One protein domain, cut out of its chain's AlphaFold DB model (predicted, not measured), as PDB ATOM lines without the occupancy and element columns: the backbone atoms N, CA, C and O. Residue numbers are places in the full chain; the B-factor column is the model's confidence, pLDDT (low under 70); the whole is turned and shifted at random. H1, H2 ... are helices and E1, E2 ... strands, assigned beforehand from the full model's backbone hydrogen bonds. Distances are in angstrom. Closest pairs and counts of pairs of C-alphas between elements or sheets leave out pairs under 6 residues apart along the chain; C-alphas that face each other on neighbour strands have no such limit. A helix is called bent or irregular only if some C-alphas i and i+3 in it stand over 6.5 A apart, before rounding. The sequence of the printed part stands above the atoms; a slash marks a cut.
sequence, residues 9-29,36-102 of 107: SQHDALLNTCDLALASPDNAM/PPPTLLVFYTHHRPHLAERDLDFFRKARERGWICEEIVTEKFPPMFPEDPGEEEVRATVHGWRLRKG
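This is residues 9 to 29 and 36 to 102 of the 107 residues of an uncharacterized protein of Hericium alpestre (UniProt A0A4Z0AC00). A narrow antiparallel sheet of three long strands, order E1, E3, E2, has helices H3 and H1 over one face in two layers, with H2 near one end of the long axis and H4 near the other. The printed part has 88 residues, with H1, H2, E1, H3, E2, H4 and E3 along the chain, mixed helices and strands. It is only just loose, close to compact, with a radius of gyration of the C-alphas of 14.7 A, and elongated, spanning 47 by 27 by 17 A.

H1, residues 9 to 21, begins at C-alpha 9 (15.783, -5.914, 38.613) and measures 20.0 A; it is irregular, C-alphas 9 and 12 being 7.6 A apart. H2 is residues 25 to 28. E1, residues 40 to 45, measures 16.8 A. H3, residues 49 to 64, measures 24.4 A and is irregular, with C-alphas 50 and 53 7.7 A apart. E2, residues 67 to 76, measures 26.5 A. H4 is residues 88 to 92, and E3, residues 93 to 101, measures 26.3 A, ending at C-alpha 101 (16.757, 9.282, 22.692).

Inner strand E3 is antiparallel to E1 at 159 degrees, N 42 to O 97 being 2.8 A, and to E2 at 162 degrees, N 70 to O 98 being 2.9 A, within hydrogen-bond range. E1, H3 and E2 form a split strand-helix-strand unit, two same-way strands with E3 between them, its crossover right-handed. H3 is on the sheet at a height of 9.9 A, along the strands, 6 degrees to E3 on the local plane; its closest C-alphas to E2 are Phe 59 and Cys 69, 6.7 A. H1, also on the sheet, touches H3 with residues 11 to 15 alone, the closest C-alphas being His 11 and Phe 58, 5.7 A, at a steep tilt of 38 degrees, the same way. H4 only grazes the sheet with residues 89 to 92; H2 is not on it. Within hydrogen-bond range are 8 of 9 O i to N i+4 pairs in H1, 8 of 12 in H3 and every one in H4; H2 is too short for one.

The two C-alphas farthest apart, of Met 29 and Glu 83, are 47.8 A apart. Residues 30 to 35 are not printed, and C-alphas 29 and 36 are 9.8 A apart across the cut. The link E2 to H4, 11 residues, is long. Mean pLDDT of the printed part is 88.7; residues 27 to 29 are under 70.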
ATOM      1  N   SER A   9      16.919  -6.488  37.873       95.75
ATOM      2  CA  SER A   9      15.783  -5.914  38.613       95.75
ATOM      3  C   SER A   9      15.714  -4.384  38.543       95.75
ATOM      4  O   SER A   9      14.659  -3.806  38.784       95.75
ATOM      5  N   GLN A  10      16.834  -3.731  38.220       97.06
ATOM      6  CA  GLN A  10      16.971  -2.277  38.209       97.06
ATOM      7  C   GLN A  10      17.007  -1.683  36.802       97.06
ATOM      8  O   GLN A  10      17.145  -0.471  36.676       97.06
ATOM      9  N   HIS A  11      16.856  -2.482  35.740       96.94
ATOM     10  CA  HIS A  11      16.884  -1.970  34.363       96.94
ATOM     11  C   HIS A  11      15.908  -0.818  34.143       96.94
ATOM     12  O   HIS A  11      16.292   0.221  33.612       96.94
ATOM     13  N   ASP A  12      14.665  -0.968  34.604       97.88
ATOM     14  CA  ASP A  12      13.652   0.070  34.429       97.88
ATOM     15  C   ASP A  12      13.966   1.339  35.230       97.88
ATOM     16  O   ASP A  12      13.738   2.442  34.734       97.88
ATOM     17  N   ALA A  13      14.530   1.193  36.433       97.88
ATOM     18  CA  ALA A  13      14.966   2.317  37.256       97.88
ATOM     19  C   ALA A  13      16.156   3.051  36.619       97.88
ATOM     20  O   ALA A  13      16.136   4.276  36.525       97.88
ATOM     21  N   LEU A  14      17.148   2.312  36.112       97.50
ATOM     22  CA  LEU A  14      18.302   2.864  35.397       97.50
ATOM     23  C   LEU A  14      17.866   3.651  34.158       97.50
ATOM     24  O   LEU A  14      18.327   4.776  33.956       97.50
ATOM     25  N   LEU A  15      16.956   3.094  33.352       97.31
ATOM     26  CA  LEU A  15      16.412   3.776  32.176       97.31
ATOM     27  C   LEU A  15      15.646   5.045  32.566       97.31
ATOM     28  O   LEU A  15      15.892   6.088  31.970       97.31
ATOM     29  N   ASN A  16      14.817   5.002  33.617       96.94
ATOM     30  CA  ASN A  16      14.128   6.195  34.129       96.94
ATOM     31  C   ASN A  16      15.119   7.293  34.546       96.94
ATOM     32  O   ASN A  16      14.927   8.464  34.223       96.94
ATOM     33  N   THR A  17      16.200   6.934  35.244       96.75
ATOM     34  CA  THR A  17      17.250   7.895  35.606       96.75
ATOM     35  C   THR A  17      17.915   8.490  34.365       96.75
ATOM     36  O   THR A  17      18.133   9.697  34.317       96.75
ATOM     37  N   CYS A  18      18.204   7.677  33.347       95.75
ATOM     38  CA  CYS A  18      18.797   8.154  32.096       95.75
ATOM     39  C   CYS A  18      17.848   9.081  31.321       95.75
ATOM     40  O   CYS A  18      18.294  10.089  30.772       95.75
ATOM     41  N   ASP A  19      16.545   8.784  31.321       92.94
ATOM     42  CA  ASP A  19      15.512   9.643  30.740       92.94
ATOM     43  C   ASP A  19      15.444  11.006  31.438       92.94
ATOM     44  O   ASP A  19      15.306  12.026  30.767       92.94
ATOM     45  N   LEU A  20      15.594  11.054  32.762       93.44
ATOM     46  CA  LEU A  20      15.602  12.313  33.511       93.44
ATOM     47  C   LEU A  20      16.921  13.087  33.373       93.44
ATOM     48  O   LEU A  20      16.918  14.316  33.403       93.44
ATOM     49  N   ALA A  21      18.046  12.384  33.235       93.75
ATOM     50  CA  ALA A  21      19.375  12.992  33.225       93.75
ATOM     51  C   ALA A  21      19.794  13.547  31.854       93.75
ATOM     52  O   ALA A  21      20.560  14.507  31.790       93.75
ATOM     53  N   LEU A  22      19.333  12.942  30.754       91.81
ATOM     54  CA  LEU A  22      19.701  13.366  29.403       91.81
ATOM     55  C   LEU A  22      18.684  14.355  28.834       91.81
ATOM     56  O   LEU A  22      17.479  14.105  28.862       91.81
ATOM     57  N   ALA A  23      19.174  15.451  28.250       88.75
ATOM     58  CA  ALA A  23      18.318  16.407  27.555       88.75
ATOM     59  C   ALA A  23      17.527  15.720  26.427       88.75
ATOM     60  O   ALA A  23      18.037  14.831  25.739       88.75
ATOM     61  N   SER A  24      16.266  16.120  26.257       83.12
ATOM     62  CA  SER A  24      15.452  15.691  25.117       83.12
ATOM     63  C   SER A  24      16.037  16.228  23.807       83.12
ATOM     64  O   SER A  24      16.632  17.309  23.834       83.12
ATOM     65  N   PRO A  25      15.845  15.531  22.670       75.88
ATOM     66  CA  PRO A  25      16.332  15.986  21.366       75.88
ATOM     67  C   PRO A  25      15.926  17.435  21.056       75.88
ATOM     68  O   PRO A  25      16.782  18.244  20.712       75.88
ATOM     69  N   ASP A  26      14.665  17.788  21.323       75.50
ATOM     70  CA  ASP A  26      14.110  19.126  21.069       75.50
ATOM     71  C   ASP A  26      14.785  20.231  21.900       75.50
ATOM     72  O   ASP A  26      14.960  21.354  21.439       75.50
ATOM     73  N   ASN A  27      15.220  19.907  23.121       68.50
ATOM     74  CA  ASN A  27      15.904  20.850  24.014       68.50
ATOM     75  C   ASN A  27      17.413  20.935  23.737       68.50
ATOM     76  O   ASN A  27      18.082  21.832  24.248       68.50
ATOM     77  N   ALA A  28      17.959  19.975  22.989       62.44
ATOM     78  CA  ALA A  28      19.373  19.901  22.641       62.44
ATOM     79  C   ALA A  28      19.690  20.576  21.296       62.44
ATOM     80  O   ALA A  28      20.860  20.750  20.970       62.44
ATOM     81  N   MET A  29      18.670  20.950  20.519       59.22
ATOM     82  CA  MET A  29      18.818  21.546  19.194       59.22
ATOM     83  C   MET A  29      18.412  23.021  19.211       59.22
ATOM     84  O   MET A  29      17.313  23.389  18.813       59.22
ATOM     85  N   PRO A  36      27.627  17.632  20.236       80.56
ATOM     86  CA  PRO A  36      27.081  16.337  19.869       80.56
ATOM     87  C   PRO A  36      25.780  16.067  20.644       80.56
ATOM     88  O   PRO A  36      25.633  16.531  21.780       80.56
ATOM     89  N   PRO A  37      24.850  15.287  20.068       83.12
ATOM     90  CA  PRO A  37      23.596  14.969  20.729       83.12
ATOM     91  C   PRO A  37      23.843  14.246  22.067       83.12
ATOM     92  O   PRO A  37      24.778  13.435  22.165       83.12
ATOM     93  N   PRO A  38      23.000  14.484  23.092       91.44
ATOM     94  CA  PRO A  38      23.091  13.791  24.371       91.44
ATOM     95  C   PRO A  38      23.138  12.276  24.169       91.44
ATOM     96  O   PRO A  38      22.290  11.694  23.491       91.44
ATOM     97  N   THR A  39      24.155  11.642  24.745       93.94
ATOM     98  CA  THR A  39      24.471  10.237  24.493       93.94
ATOM     99  C   THR A  39      24.729   9.511  25.807       93.94
ATOM    100  O   THR A  39      25.497   9.979  26.646       93.94
ATOM    101  N   LEU A  40      24.120   8.338  25.964       96.69
ATOM    102  CA  LEU A  40      24.441   7.379  27.012       96.69
ATOM    103  C   LEU A  40      25.411   6.337  26.451       96.69
ATOM    104  O   LEU A  40      25.077   5.605  25.522       96.69
ATOM    105  N   LEU A  41      26.601   6.249  27.038       97.62
ATOM    106  CA  LEU A  41      27.534   5.157  26.769       97.62
ATOM    107  C   LEU A  41      27.361   4.074  27.831       97.62
ATOM    108  O   LEU A  41      27.381   4.377  29.030       97.62
ATOM    109  N   VAL A  42      27.180   2.832  27.397       97.50
ATOM    110  CA  VAL A  42      27.001   1.664  28.261       97.50
ATOM    111  C   VAL A  42      28.100   0.661  27.963       97.50
ATOM    112  O   VAL A  42      28.155   0.146  26.856       97.50
ATOM    113  N   PHE A  43      28.946   0.376  28.943       95.56
ATOM    114  CA  PHE A  43      29.950  -0.680  28.853       95.56
ATOM    115  C   PHE A  43      29.624  -1.770  29.861       95.56
ATOM    116  O   PHE A  43      29.239  -1.453  30.990       95.56
ATOM    117  N   TYR A  44      29.732  -3.032  29.461       92.56
ATOM    118  CA  TYR A  44      29.514  -4.150  30.368       92.56
ATOM    119  C   TYR A  44      30.255  -5.410  29.936       92.56
ATOM    120  O   TYR A  44      30.547  -5.603  28.755       92.56
ATOM    121  N   THR A  45      30.482  -6.289  30.905       89.12
ATOM    122  CA  THR A  45      30.968  -7.652  30.685       89.12
ATOM    123  C   THR A  45      29.949  -8.668  31.189       89.12
ATOM    124  O   THR A  45      29.307  -8.467  32.223       89.12
ATOM    125  N   HIS A  46      29.800  -9.793  30.492       84.81
ATOM    126  CA  HIS A  46      28.910 -10.875  30.913       84.81
ATOM    127  C   HIS A  46      29.537 -11.706  32.049       84.81
ATOM    128  O   HIS A  46      29.907 -12.867  31.873       84.81
ATOM    129  N   HIS A  47      29.627 -11.131  33.253       74.25
ATOM    130  CA  HIS A  47      30.213 -11.794  34.431       74.25
ATOM    131  C   HIS A  47      29.550 -13.136  34.773       74.25
ATOM    132  O   HIS A  47      30.178 -14.015  35.359       74.25
ATOM    133  N   ARG A  48      28.275 -13.302  34.402       78.75
ATOM    134  CA  ARG A  48      27.511 -14.548  34.531       78.75
ATOM    135  C   ARG A  48      27.056 -14.992  33.137       78.75
ATOM    136  O   ARG A  48      25.950 -14.632  32.744       78.75
ATOM    137  N   PRO A  49      27.855 -15.794  32.407       73.75
ATOM    138  CA  PRO A  49      27.575 -16.159  31.012       73.75
ATOM    139  C   PRO A  49      26.176 -16.749  30.786       73.75
ATOM    140  O   PRO A  49      25.495 -16.418  29.823       73.75
ATOM    141  N   HIS A  50      25.692 -17.556  31.734       76.81
ATOM    142  CA  HIS A  50      24.355 -18.160  31.700       76.81
ATOM    143  C   HIS A  50      23.196 -17.149  31.822       76.81
ATOM    144  O   HIS A  50      22.044 -17.520  31.623       76.81
ATOM    145  N   LEU A  51      23.477 -15.890  32.169       79.00
ATOM    146  CA  LEU A  51      22.506 -14.793  32.232       79.00
ATOM    147  C   LEU A  51      22.781 -13.713  31.181       79.00
ATOM    148  O   LEU A  51      22.135 -12.670  31.234       79.00
ATOM    149  N   ALA A  52      23.693 -13.945  30.233       80.19
ATOM    150  CA  ALA A  52      24.076 -12.950  29.235       80.19
ATOM    151  C   ALA A  52      22.871 -12.404  28.451       80.19
ATOM    152  O   ALA A  52      22.736 -11.198  28.256       80.19
ATOM    153  N   GLU A  53      21.924 -13.274  28.095       83.88
ATOM    154  CA  GLU A  53      20.680 -12.873  27.431       83.88
ATOM    155  C   GLU A  53      19.844 -11.901  28.280       83.88
ATOM    156  O   GLU A  53      19.227 -10.976  27.754       83.88
ATOM    157  N   ARG A  54      19.868 -12.044  29.610       88.06
ATOM    158  CA  ARG A  54      19.151 -11.138  30.514       88.06
ATOM    159  C   ARG A  54      19.805  -9.767  30.605       88.06
ATOM    160  O   ARG A  54      19.100  -8.802  30.873       88.06
ATOM    161  N   ASP A  55      21.109  -9.654  30.357       88.81
ATOM    162  CA  ASP A  55      21.767  -8.347  30.252       88.81
ATOM    163  C   ASP A  55      21.271  -7.599  29.003       88.81
ATOM    164  O   ASP A  55      21.012  -6.394  29.062       88.81
ATOM    165  N   LEU A  56      21.037  -8.324  27.899       91.56
ATOM    166  CA  LEU A  56      20.512  -7.761  26.647       91.56
ATOM    167  C   LEU A  56      19.081  -7.214  26.784       91.56
ATOM    168  O   LEU A  56      18.673  -6.344  26.007       91.56
ATOM    169  N   ASP A  57      18.342  -7.661  27.805       95.44
ATOM    170  CA  ASP A  57      16.996  -7.177  28.112       95.44
ATOM    171  C   ASP A  57      16.961  -5.667  28.383       95.44
ATOM    172  O   ASP A  57      15.993  -4.993  28.023       95.44
ATOM    173  N   PHE A  58      18.054  -5.108  28.917       96.81
ATOM    174  CA  PHE A  58      18.206  -3.668  29.113       96.81
ATOM    175  C   PHE A  58      18.017  -2.907  27.793       96.81
ATOM    176  O   PHE A  58      17.248  -1.946  27.720       96.81
ATOM    177  N   PHE A  59      18.676  -3.361  26.723       96.94
ATOM    178  CA  PHE A  59      18.606  -2.720  25.410       96.94
ATOM    179  C   PHE A  59      17.276  -2.989  24.706       96.94
ATOM    180  O   PHE A  59      16.813  -2.144  23.940       96.94
ATOM    181  N   ARG A  60      16.633  -4.139  24.956       96.69
ATOM    182  CA  ARG A  60      15.263  -4.396  24.484       96.69
ATOM    183  C   ARG A  60      14.291  -3.384  25.096       96.69
ATOM    184  O   ARG A  60      13.626  -2.668  24.353       96.69
ATOM    185  N   LYS A  61      14.293  -3.251  26.426       96.81
ATOM    186  CA  LYS A  61      13.484  -2.267  27.165       96.81
ATOM    187  C   LYS A  61      13.770  -0.831  26.720       96.81
ATOM    188  O   LYS A  61      12.847  -0.039  26.569       96.81
ATOM    189  N   ALA A  62      15.036  -0.488  26.483       96.88
ATOM    190  CA  ALA A  62      15.411   0.832  25.978       96.88
ATOM    191  C   ALA A  62      14.778   1.115  24.603       96.88
ATOM    192  O   ALA A  62      14.165   2.165  24.410       96.88
ATOM    193  N   ARG A  63      14.857   0.165  23.660       96.44
ATOM    194  CA  ARG A  63      14.233   0.298  22.331       96.44
ATOM    195  C   ARG A  63      12.713   0.419  22.407       96.44
ATOM    196  O   ARG A  63      12.145   1.242  21.698       96.44
ATOM    197  N   GLU A  64      12.063  -0.335  23.293       96.12
ATOM    198  CA  GLU A  64      10.614  -0.229  23.546       96.12
ATOM    199  C   GLU A  64      10.202   1.165  24.040       96.12
ATOM    200  O   GLU A  64       9.100   1.626  23.756       96.12
ATOM    201  N   ARG A  65      11.111   1.871  24.721       94.12
ATOM    202  CA  ARG A  65      10.947   3.268  25.155       94.12
ATOM    203  C   ARG A  65      11.369   4.295  24.095       94.12
ATOM    204  O   ARG A  65      11.444   5.482  24.394       94.12
ATOM    205  N   GLY A  66      11.684   3.862  22.875       94.12
ATOM    206  CA  GLY A  66      12.079   4.745  21.775       94.12
ATOM    207  C   GLY A  66      13.556   5.149  21.770       94.12
ATOM    208  O   GLY A  66      13.936   6.062  21.036       94.12
ATOM    209  N   TRP A  67      14.417   4.495  22.554       95.44
ATOM    210  CA  TRP A  67      15.860   4.722  22.462       95.44
ATOM    211  C   TRP A  67      16.449   4.045  21.224       95.44
ATOM    212  O   TRP A  67      16.181   2.878  20.929       95.44
ATOM    213  N   ILE A  68      17.348   4.748  20.544       95.69
ATOM    214  CA  ILE A  68      18.189   4.183  19.492       95.69
ATOM    215  C   ILE A  68      19.433   3.603  20.171       95.69
ATOM    216  O   ILE A  68      20.199   4.345  20.786       95.69
ATOM    217  N   CYS A  69      19.617   2.285  20.062       97.12
ATOM    218  CA  CYS A  69      20.705   1.537  20.701       97.12
ATOM    219  C   CYS A  69      21.616   0.907  19.640       97.12
ATOM    220  O   CYS A  69      21.145   0.099  18.837       97.12
ATOM    221  N   GLU A  70      22.904   1.235  19.676       97.25
ATOM    222  CA  GLU A  70      23.923   0.787  18.723       97.25
ATOM    223  C   GLU A  70      25.115   0.192  19.473       97.25
ATOM    224  O   GLU A  70      25.659   0.842  20.363       97.25
ATOM    225  N   GLU A  71      25.522  -1.027  19.131       96.56
ATOM    226  CA  GLU A  71      26.771  -1.598  19.639       96.56
ATOM    227  C   GLU A  71      27.943  -0.946  18.895       96.56
ATOM    228  O   GLU A  71      27.939  -0.859  17.669       96.56
ATOM    229  N   ILE A  72      28.911  -0.427  19.646       96.88
ATOM    230  CA  ILE A  72      30.049   0.340  19.128       96.88
ATOM    231  C   ILE A  72      31.397  -0.305  19.455       96.88
ATOM    232  O   ILE A  72      32.399   0.071  18.853       96.88
ATOM    233  N   VAL A  73      31.436  -1.242  20.408       95.12
ATOM    234  CA  VAL A  73      32.644  -1.970  20.815       95.12
ATOM    235  C   VAL A  73      32.262  -3.396  21.199       95.12
ATOM    236  O   VAL A  73      31.321  -3.596  21.965       95.12
ATOM    237  N   THR A  74      33.039  -4.366  20.731       95.38
ATOM    238  CA  THR A  74      33.023  -5.747  21.223       95.38
ATOM    239  C   THR A  74      34.463  -6.241  21.193       95.38
ATOM    240  O   THR A  74      34.982  -6.594  20.135       95.38
ATOM    241  N   GLU A  75      35.145  -6.199  22.333       93.38
ATOM    242  CA  GLU A  75      36.583  -6.474  22.410       93.38
ATOM    243  C   GLU A  75      36.924  -7.328  23.633       93.38
ATOM    244  O   GLU A  75      36.258  -7.255  24.664       93.38
ATOM    245  N   LYS A  76      37.972  -8.149  23.516       90.12
ATOM    246  CA  LYS A  76      38.453  -9.010  24.601       90.12
ATOM    247  C   LYS A  76      39.551  -8.316  25.398       90.12
ATOM    248  O   LYS A  76      40.514  -7.813  24.826       90.12
ATOM    249  N   PHE A  77      39.441  -8.386  26.716       86.38
ATOM    250  CA  PHE A  77      40.409  -7.892  27.687       86.38
ATOM    251  C   PHE A  77      40.722  -8.983  28.713       86.38
ATOM    252  O   PHE A  77      39.916  -9.895  28.889       86.38
ATOM    253  N   PRO A  78      41.860  -8.914  29.428       83.88
ATOM    254  CA  PRO A  78      42.083  -9.790  30.571       83.88
ATOM    255  C   PRO A  78      40.888  -9.725  31.538       83.88
ATOM    256  O   PRO A  78      40.420  -8.619  31.835       83.88
ATOM    257  N   PRO A  79      40.373 -10.871  32.017       76.25
ATOM    258  CA  PRO A  79      39.203 -10.891  32.883       76.25
ATOM    259  C   PRO A  79      39.488 -10.098  34.160       76.25
ATOM    260  O   PRO A  79      40.517 -10.282  34.808       76.25
ATOM    261  N   MET A  80      38.551  -9.228  34.542       74.00
ATOM    262  CA  MET A  80      38.706  -8.370  35.723       74.00
ATOM    263  C   MET A  80      38.813  -9.179  37.031       74.00
ATOM    264  O   MET A  80      39.479  -8.741  37.965       74.00
ATOM    265  N   PHE A  81      38.192 -10.365  37.079       78.75
ATOM    266  CA  PHE A  81      38.171 -11.262  38.243       78.75
ATOM    267  C   PHE A  81      38.519 -12.694  37.825       78.75
ATOM    268  O   PHE A  81      37.594 -13.461  37.588       78.75
ATOM    269  N   PRO A  82      39.795 -13.081  37.682       78.50
ATOM    270  CA  PRO A  82      40.197 -14.362  37.088       78.50
ATOM    271  C   PRO A  82      39.535 -15.604  37.705       78.50
ATOM    272  O   PRO A  82      39.225 -16.553  36.991       78.50
ATOM    273  N   GLU A  83      39.270 -15.586  39.011       82.62
ATOM    274  CA  GLU A  83      38.774 -16.734  39.776       82.62
ATOM    275  C   GLU A  83      37.253 -16.942  39.701       82.62
ATOM    276  O   GLU A  83      36.748 -17.972  40.154       82.62
ATOM    277  N   ASP A  84      36.503 -15.981  39.158       79.12
ATOM    278  CA  ASP A  84      35.048 -16.101  39.068       79.12
ATOM    279  C   ASP A  84      34.639 -17.238  38.094       79.12
ATOM    280  O   ASP A  84      35.251 -17.433  37.039       79.12
ATOM    281  N   PRO A  85      33.559 -17.978  38.397       77.69
ATOM    282  CA  PRO A  85      33.138 -19.126  37.603       77.69
ATOM    283  C   PRO A  85      32.556 -18.730  36.235       77.69
ATOM    284  O   PRO A  85      31.908 -17.692  36.086       77.69
ATOM    285  N   GLY A  86      32.693 -19.622  35.252       77.12
ATOM    286  CA  GLY A  86      32.148 -19.464  33.898       77.12
ATOM    287  C   GLY A  86      33.231 -19.454  32.820       77.12
ATOM    288  O   GLY A  86      34.415 -19.575  33.114       77.12
ATOM    289  N   GLU A  87      32.818 -19.331  31.560       80.56
ATOM    290  CA  GLU A  87      33.741 -19.297  30.424       80.56
ATOM    291  C   GLU A  87      34.518 -17.973  30.400       80.56
ATOM    292  O   GLU A  87      33.924 -16.898  30.281       80.56
ATOM    293  N   GLU A  88      35.844 -18.051  30.538       80.12
ATOM    294  CA  GLU A  88      36.734 -16.885  30.594       80.12
ATOM    295  C   GLU A  88      36.567 -15.981  29.373       80.12
ATOM    296  O   GLU A  88      36.477 -14.772  29.525       80.12
ATOM    297  N   GLU A  89      36.411 -16.565  28.185       78.19
ATOM    298  CA  GLU A  89      36.192 -15.838  26.932       78.19
ATOM    299  C   GLU A  89      34.982 -14.894  26.997       78.19
ATOM    300  O   GLU A  89      35.043 -13.747  26.550       78.19
ATOM    301  N   VAL A  90      33.891 -15.334  27.624       77.75
ATOM    302  CA  VAL A  90      32.682 -14.518  27.810       77.75
ATOM    303  C   VAL A  90      32.904 -13.440  28.875       77.75
ATOM    304  O   VAL A  90      32.426 -12.316  28.745       77.75
ATOM    305  N   ARG A  91      33.673 -13.763  29.916       83.12
ATOM    306  CA  ARG A  91      34.013 -12.871  31.039       83.12
ATOM    307  C   ARG A  91      35.146 -11.889  30.725       83.12
ATOM    308  O   ARG A  91      35.395 -10.980  31.508       83.12
ATOM    309  N   ALA A  92      35.843 -12.101  29.617       85.94
ATOM    310  CA  ALA A  92      36.885 -11.252  29.059       85.94
ATOM    311  C   ALA A  92      36.321 -10.282  28.013       85.94
ATOM    312  O   ALA A  92      36.961  -9.286  27.679       85.94
ATOM    313  N   THR A  93      35.135 -10.567  27.467       89.69
ATOM    314  CA  THR A  93      34.547  -9.762  26.396       89.69
ATOM    315  C   THR A  93      33.802  -8.562  26.974       89.69
ATOM    316  O   THR A  93      32.771  -8.703  27.632       89.69
ATOM    317  N   VAL A  94      34.316  -7.369  26.689       92.50
ATOM    318  CA  VAL A  94      33.665  -6.097  26.993       92.50
ATOM    319  C   VAL A  94      32.807  -5.687  25.802       92.50
ATOM    320  O   VAL A  94      33.290  -5.562  24.674       92.50
ATOM    321  N   HIS A  95      31.538  -5.416  26.081       94.94
ATOM    322  CA  HIS A  95      30.581  -4.852  25.139       94.94
ATOM    323  C   HIS A  95      30.403  -3.364  25.421       94.94
ATOM    324  O   HIS A  95      30.208  -2.963  26.568       94.94
ATOM    325  N   GLY A  96      30.434  -2.542  24.379       97.00
ATOM    326  CA  GLY A  96      30.187  -1.108  24.440       97.00
ATOM    327  C   GLY A  96      29.023  -0.722  23.544       97.00
ATOM    328  O   GLY A  96      29.004  -1.039  22.359       97.00
ATOM    329  N   TRP A  97      28.066   0.006  24.103       97.88
ATOM    330  CA  TRP A  97      26.853   0.450  23.434       97.88
ATOM    331  C   TRP A  97      26.691   1.961  23.535       97.88
ATOM    332  O   TRP A  97      26.944   2.578  24.572       97.88
ATOM    333  N   ARG A  98      26.206   2.552  22.448       97.44
ATOM    334  CA  ARG A  98      25.801   3.946  22.339       97.44
ATOM    335  C   ARG A  98      24.283   4.038  22.274       97.44
ATOM    336  O   ARG A  98      23.655   3.491  21.369       97.44
ATOM    337  N   LEU A  99      23.705   4.762  23.223       97.06
ATOM    338  CA  LEU A  99      22.273   4.997  23.339       97.06
ATOM    339  C   LEU A  99      21.961   6.486  23.197       97.06
ATOM    340  O   LEU A  99      22.628   7.338  23.782       97.06
ATOM    341  N   ARG A 100      20.913   6.796  22.436       94.88
ATOM    342  CA  ARG A 100      20.386   8.154  22.239       94.88
ATOM    343  C   ARG A 100      18.863   8.109  22.222       94.88
ATOM    344  O   ARG A 100      18.285   7.152  21.706       94.88
ATOM    345  N   LYS A 101      18.216   9.140  22.767       92.31
ATOM    346  CA  LYS A 101      16.757   9.282  22.692       92.31
ATOM    347  C   LYS A 101      16.341   9.430  21.226       92.31
ATOM    348  O   LYS A 101      16.941  10.224  20.497       92.31
ATOM    349  N   GLY A 102      15.363   8.643  20.781       85.50
ATOM    350  CA  GLY A 102      14.745   8.827  19.470       85.50
ATOM    351  C   GLY A 102      13.984  10.151  19.406       85.50
ATOM    352  O   GLY A 102      13.594  10.698  20.439       85.50
TER     353      GLY A 102